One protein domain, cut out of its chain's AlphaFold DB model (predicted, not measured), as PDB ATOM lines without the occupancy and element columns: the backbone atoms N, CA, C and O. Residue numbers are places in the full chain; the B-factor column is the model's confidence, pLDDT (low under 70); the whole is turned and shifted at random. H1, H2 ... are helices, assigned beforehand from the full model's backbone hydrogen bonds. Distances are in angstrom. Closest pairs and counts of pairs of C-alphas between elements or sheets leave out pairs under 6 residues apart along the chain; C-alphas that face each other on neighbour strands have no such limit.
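What this domain is: This is residues 2 to 51 of the 137 residues of an uncharacterized protein of Digitaria exilis (UniProt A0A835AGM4). A helical hairpin: H1 and H2 lie side by side and run opposite ways, with a loop, residues 2 to 14, extending beyond the start of H1 and folding back to it. Residues 27 to 32, at the turn between the helices, and the tail, residues 46 to 51, stick out. The printed part has 50 residues with two named helices, H1 then H2, and no named strand; its class is all helix. It is only just loose, close to compact, with a radius of gyration of the C-alphas of 11.7 A, and flat, spanning 34 by 27 by 13 A.

Where its parts are: After residues 2 to 14, H1 takes residues 15 to 27, 18.6 A long, from C-alpha 15 at (67.175, 313.771, 56.416). H2, residues 35 to 46, is 16.1 A long and ends with C-alpha 46 at (80.389, 313.342, 55.831).

How they stand to each other: H1 and H2 form a helical hairpin and touch, H1 with residues 17 to 21 alone and H2 with residues 37 to 41 alone. Their closest C-alphas, of Phe 17 and Tyr 41, are 5.2 A apart. They run opposite ways at a shallow tilt of 24 degrees. In both, every O i to N i+4 pair is within hydrogen-bond range.

The domain as a whole: The C-alphas farthest apart, of Asn 8 and Arg 29, are 34.3 A apart. The printed part has no cut, and the H1 to H2 link is short. The pLDDT is under 70 in residues 2 to 9, 29 to 32 and 47 to 51.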
ATOM      1  N   ALA A   2      74.163 307.639  62.150       45.66
ATOM      2  CA  ALA A   2      73.740 307.376  60.764       45.66
ATOM      3  C   ALA A   2      72.210 307.343  60.554       45.66
ATOM      4  O   ALA A   2      71.742 307.075  59.450       45.66
ATOM      5  N   SER A   3      71.431 307.575  61.610       54.31
ATOM      6  CA  SER A   3      70.002 307.877  61.547       54.31
ATOM      7  C   SER A   3      69.887 309.397  61.557       54.31
ATOM      8  O   SER A   3      70.295 309.992  62.549       54.31
ATOM      9  N   GLY A   4      69.408 310.027  60.482       61.34
ATOM     10  CA  GLY A   4      69.357 311.486  60.277       61.34
ATOM     11  C   GLY A   4      68.463 312.285  61.243       61.34
ATOM     12  O   GLY A   4      67.819 313.240  60.829       61.34
ATOM     13  N   TRP A   5      68.410 311.903  62.515       61.16
ATOM     14  CA  TRP A   5      67.738 312.578  63.614       61.16
ATOM     15  C   TRP A   5      68.781 313.309  64.457       61.16
ATOM     16  O   TRP A   5      69.777 312.720  64.884       61.16
ATOM     17  N   GLY A   6      68.577 314.611  64.650       65.25
ATOM     18  CA  GLY A   6      69.433 315.425  65.502       65.25
ATOM     19  C   GLY A   6      69.273 315.055  66.977       65.25
ATOM     20  O   GLY A   6      68.236 314.551  67.397       65.25
ATOM     21  N   ILE A   7      70.293 315.364  67.779       66.81
ATOM     22  CA  ILE A   7      70.312 315.146  69.241       66.81
ATOM     23  C   ILE A   7      69.135 315.876  69.923       66.81
ATOM     24  O   ILE A   7      68.622 315.438  70.944       66.81
ATOM     25  N   ASN A   8      68.658 316.955  69.305       69.38
ATOM     26  CA  ASN A   8      67.529 317.764  69.752       69.38
ATOM     27  C   ASN A   8      66.153 317.166  69.390       69.38
ATOM     28  O   ASN A   8      65.147 317.841  69.572       69.38
ATOM     29  N   GLY A   9      66.086 315.964  68.801       66.38
ATOM     30  CA  GLY A   9      64.834 315.362  68.314       66.38
ATOM     31  C   GLY A   9      64.289 315.991  67.025       66.38
ATOM     32  O   GLY A   9      63.296 315.522  66.476       66.38
ATOM     33  N   ASN A  10      64.959 317.020  66.509       72.19
ATOM     34  CA  ASN A  10      64.613 317.662  65.250       72.19
ATOM     35  C   ASN A  10      65.154 316.868  64.054       72.19
ATOM     36  O   ASN A  10      66.214 316.233  64.128       72.19
ATOM     37  N   LYS A  11      64.435 316.961  62.929       74.62
ATOM     38  CA  LYS A  11      64.861 316.438  61.628       74.62
ATOM     39  C   LYS A  11      66.278 316.935  61.315       74.62
ATOM     40  O   LYS A  11      66.541 318.136  61.333       74.62
ATOM     41  N   GLY A  12      67.209 316.005  61.100       75.31
ATOM     42  CA  GLY A  12      68.604 316.329  60.814       75.31
ATOM     43  C   GLY A  12      68.768 316.967  59.434       75.31
ATOM     44  O   GLY A  12      67.961 316.743  58.537       75.31
ATOM     45  N   ARG A  13      69.853 317.730  59.249       76.56
ATOM     46  CA  ARG A  13      70.136 318.500  58.017       76.56
ATOM     47  C   ARG A  13      70.104 317.670  56.726       76.56
ATOM     48  O   ARG A  13      69.758 318.196  55.683       76.56
ATOM     49  N   CYS A  14      70.452 316.386  56.810       79.62
ATOM     50  CA  CYS A  14      70.543 315.467  55.668       79.62
ATOM     51  C   CYS A  14      69.388 314.454  55.611       79.62
ATOM     52  O   CYS A  14      69.503 313.416  54.962       79.62
ATOM     53  N   TYR A  15      68.301 314.701  56.347       80.12
ATOM     54  CA  TYR A  15      67.175 313.771  56.416       80.12
ATOM     55  C   TYR A  15      66.380 313.703  55.107       80.12
ATOM     56  O   TYR A  15      65.838 312.648  54.805       80.12
ATOM     57  N   ASP A  16      66.325 314.784  54.326       82.38
ATOM     58  CA  ASP A  16      65.663 314.792  53.012       82.38
ATOM     59  C   ASP A  16      66.343 313.826  52.032       82.38
ATOM     60  O   ASP A  16      65.705 312.903  51.540       82.38
ATOM     61  N   PHE A  17      67.671 313.906  51.899       82.19
ATOM     62  CA  PHE A  17      68.449 312.962  51.086       82.19
ATOM     63  C   PHE A  17      68.320 311.507  51.558       82.19
ATOM     64  O   PHE A  17      68.294 310.573  50.757       82.19
ATOM     65  N   TRP A  18      68.216 311.289  52.873       82.94
ATOM     66  CA  TRP A  18      67.951 309.961  53.424       82.94
ATOM     67  C   TRP A  18      66.561 309.436  53.043       82.94
ATOM     68  O   TRP A  18      66.415 308.243  52.764       82.94
ATOM     69  N   LEU A  19      65.551 310.311  53.040       84.31
ATOM     70  CA  LEU A  19      64.183 309.971  52.665       84.31
ATOM     71  C   LEU A  19      64.136 309.528  51.199       84.31
ATOM     72  O   LEU A  19      63.659 308.427  50.926       84.31
ATOM     73  N   ASP A  20      64.752 310.299  50.303       84.44
ATOM     74  CA  ASP A  20      64.807 309.998  48.870       84.44
ATOM     75  C   ASP A  20      65.577 308.697  48.589       84.44
ATOM     76  O   ASP A  20      65.134 307.844  47.815       84.44
ATOM     77  N   PHE A  21      66.698 308.476  49.285       84.56
ATOM     78  CA  PHE A  21      67.437 307.212  49.225       84.56
ATOM     79  C   PHE A  21      66.571 306.027  49.672       84.56
ATOM     80  O   PHE A  21      66.573 304.967  49.039       84.56
ATOM     81  N   SER A  22      65.818 306.188  50.763       80.56
ATOM     82  CA  SER A  22      64.952 305.134  51.295       80.56
ATOM     83  C   SER A  22      63.766 304.832  50.372       80.56
ATOM     84  O   SER A  22      63.407 303.665  50.200       80.56
ATOM     85  N   GLU A  23      63.213 305.856  49.720       83.12
ATOM     86  CA  GLU A  23      62.150 305.735  48.729       83.12
ATOM     87  C   GLU A  23      62.660 305.027  47.468       83.12
ATOM     88  O   GLU A  23      62.034 304.071  47.005       83.12
ATOM     89  N   CYS A  24      63.841 305.400  46.973       83.38
ATOM     90  CA  CYS A  24      64.480 304.746  45.832       83.38
ATOM     91  C   CYS A  24      64.761 303.258  46.118       83.38
ATOM     92  O   CYS A  24      64.360 302.380  45.350       83.38
ATOM     93  N   MET A  25      65.340 302.942  47.282       74.81
ATOM     94  CA  MET A  25      65.604 301.559  47.714       74.81
ATOM     95  C   MET A  25      64.331 300.737  47.965       74.81
ATOM     96  O   MET A  25      64.386 299.510  47.975       74.81
ATOM     97  N   SER A  26      63.183 301.386  48.187       74.88
ATOM     98  CA  SER A  26      61.895 300.698  48.335       74.88
ATOM     99  C   SER A  26      61.270 300.298  46.995       74.88
ATOM    100  O   SER A  26      60.496 299.341  46.937       74.88
ATOM    101  N   ARG A  27      61.619 301.012  45.920       75.50
ATOM    102  CA  ARG A  27      61.105 300.784  44.563       75.50
ATOM    103  C   ARG A  27      62.019 299.887  43.726       75.50
ATOM    104  O   ARG A  27      61.520 299.166  42.865       75.50
ATOM    105  N   CYS A  28      63.325 299.887  43.993       70.31
ATOM    106  CA  CYS A  28      64.319 299.143  43.218       70.31
ATOM    107  C   CYS A  28      64.805 297.875  43.942       70.31
ATOM    108  O   CYS A  28      64.939 297.840  45.162       70.31
ATOM    109  N   ARG A  29      65.099 296.811  43.179       59.03
ATOM    110  CA  ARG A  29      65.669 295.556  43.716       59.03
ATOM    111  C   ARG A  29      67.194 295.567  43.812       59.03
ATOM    112  O   ARG A  29      67.739 294.735  44.534       59.03
ATOM    113  N   GLN A  30      67.871 296.450  43.077       59.16
ATOM    114  CA  GLN A  30      69.328 296.510  43.025       59.16
ATOM    115  C   GLN A  30      69.854 297.810  43.651       59.16
ATOM    116  O   GLN A  30      69.362 298.892  43.339       59.16
ATOM    117  N   PRO A  31      70.870 297.719  44.528       64.69
ATOM    118  CA  PRO A  31      71.442 298.879  45.209       64.69
ATOM    119  C   PRO A  31      72.264 299.790  44.280       64.69
ATOM    120  O   PRO A  31      72.598 300.903  44.672       64.69
ATOM    121  N   SER A  32      72.586 299.332  43.066       65.62
ATOM    122  CA  SER A  32      73.313 300.094  42.043       65.62
ATOM    123  C   SER A  32      72.477 301.214  41.420       65.62
ATOM    124  O   SER A  32      73.017 302.280  41.141       65.62
ATOM    125  N   ASP A  33      71.167 301.010  41.258       70.69
ATOM    126  CA  ASP A  33      70.278 301.973  40.587       70.69
ATOM    127  C   ASP A  33      70.046 303.234  41.435       70.69
ATOM    128  O   ASP A  33      69.810 304.319  40.914       70.69
ATOM    129  N   CYS A  34      70.166 303.095  42.758       78.62
ATOM    130  CA  CYS A  34      70.037 304.179  43.735       78.62
ATOM    131  C   CYS A  34      71.397 304.662  44.266       78.62
ATOM    132  O   CYS A  34      71.452 305.314  45.310       78.62
ATOM    133  N   GLY A  35      72.495 304.327  43.575       78.50
ATOM    134  CA  GLY A  35      73.849 304.709  43.976       78.50
ATOM    135  C   GLY A  35      74.027 306.223  44.069       78.50
ATOM    136  O   GLY A  35      74.559 306.705  45.056       78.50
ATOM    137  N   LEU A  36      73.485 306.987  43.118       78.75
ATOM    138  CA  LEU A  36      73.605 308.452  43.101       78.75
ATOM    139  C   LEU A  36      73.044 309.101  44.378       78.75
ATOM    140  O   LEU A  36      73.754 309.828  45.062       78.75
ATOM    141  N   LEU A  37      71.824 308.724  44.779       84.44
ATOM    142  CA  LEU A  37      71.191 309.235  46.002       84.44
ATOM    143  C   LEU A  37      71.938 308.804  47.272       84.44
ATOM    144  O   LEU A  37      71.904 309.482  48.301       84.44
ATOM    145  N   ARG A  38      72.593 307.639  47.220       81.69
ATOM    146  CA  ARG A  38      73.423 307.139  48.315       81.69
ATOM    147  C   ARG A  38      74.676 307.991  48.486       81.69
ATOM    148  O   ARG A  38      75.018 308.305  49.625       81.69
ATOM    149  N   GLU A  39      75.327 308.358  47.386       79.75
ATOM    150  CA  GLU A  39      76.497 309.234  47.404       79.75
ATOM    151  C   GLU A  39      76.121 310.645  47.881       79.75
ATOM    152  O   GLU A  39      76.818 311.179  48.738       79.75
ATOM    153  N   ASP A  40      74.966 311.182  47.472       84.88
ATOM    154  CA  ASP A  40      74.458 312.483  47.942       84.88
ATOM    155  C   ASP A  40      74.168 312.486  49.458       84.88
ATOM    156  O   ASP A  40      74.529 313.416  50.191       84.88
ATOM    157  N   TYR A  41      73.561 311.410  49.974       81.19
ATOM    158  CA  TYR A  41      73.327 311.247  51.410       81.19
ATOM    159  C   TYR A  41      74.641 311.186  52.201       81.19
ATOM    160  O   TYR A  41      74.757 311.801  53.267       81.19
ATOM    161  N   LEU A  42      75.639 310.459  51.688       79.06
ATOM    162  CA  LEU A  42      76.951 310.332  52.322       79.06
ATOM    163  C   LEU A  42      77.777 311.617  52.208       79.06
ATOM    164  O   LEU A  42      78.456 311.961  53.173       79.06
ATOM    165  N   GLU A  43      77.682 312.357  51.104       83.44
ATOM    166  CA  GLU A  43      78.312 313.669  50.939       83.44
ATOM    167  C   GLU A  43      77.746 314.660  51.962       83.44
ATOM    168  O   GLU A  43      78.512 315.313  52.670       83.44
ATOM    169  N   CYS A  44      76.421 314.702  52.140       80.62
ATOM    170  CA  CYS A  44      75.793 315.554  53.149       80.62
ATOM    171  C   CYS A  44      76.187 315.141  54.581       80.62
ATOM    172  O   CYS A  44      76.467 315.991  55.435       80.62
ATOM    173  N   LEU A  45      76.244 313.833  54.863       78.12
ATOM    174  CA  LEU A  45      76.566 313.314  56.195       78.12
ATOM    175  C   LEU A  45      78.043 313.508  56.566       78.12
ATOM    176  O   LEU A  45      78.350 313.799  57.723       78.12
ATOM    177  N   HIS A  46      78.947 313.334  55.601       70.88
ATOM    178  CA  HIS A  46      80.389 313.342  55.831       70.88
ATOM    179  C   HIS A  46      81.087 314.626  55.404       70.88
ATOM    180  O   HIS A  46      82.255 314.769  55.753       70.88
ATOM    181  N   HIS A  47      80.419 315.541  54.688       64.31
ATOM    182  CA  HIS A  47      81.045 316.738  54.112       64.31
ATOM    183  C   HIS A  47      82.437 316.394  53.550       64.31
ATOM    184  O   HIS A  47      83.447 317.010  53.889       64.31
ATOM    185  N   SER A  48      82.521 315.335  52.737       52.06
ATOM    186  CA  SER A  48      83.793 314.734  52.304       52.06
ATOM    187  C   SER A  48      84.634 315.648  51.405       52.06
ATOM    188  O   SER A  48      85.761 315.300  51.063       52.06
ATOM    189  N   LYS A  49      84.151 316.856  51.101       48.66
ATOM    190  CA  LYS A  49      84.952 317.922  50.496       48.66
ATOM    191  C   LYS A  49      85.864 318.682  51.466       48.66
ATOM    192  O   LYS A  49      86.715 319.414  50.980       48.66
ATOM    193  N   GLU A  50      85.786 318.480  52.787       50.28
ATOM    194  CA  GLU A  50      86.669 319.204  53.729       50.28
ATOM    195  C   GLU A  50      87.732 318.348  54.441       50.28
ATOM    196  O   GLU A  50      88.592 318.900  55.122       50.28
ATOM    197  N   VAL A  51      87.761 317.020  54.252       47.50
ATOM    198  CA  VAL A  51      88.780 316.143  54.890       47.50
ATOM    199  C   VAL A  51      89.684 315.430  53.873       47.50
ATOM    200  O   VAL A  51      90.474 314.551  54.200       47.50
TER     201      VAL A  51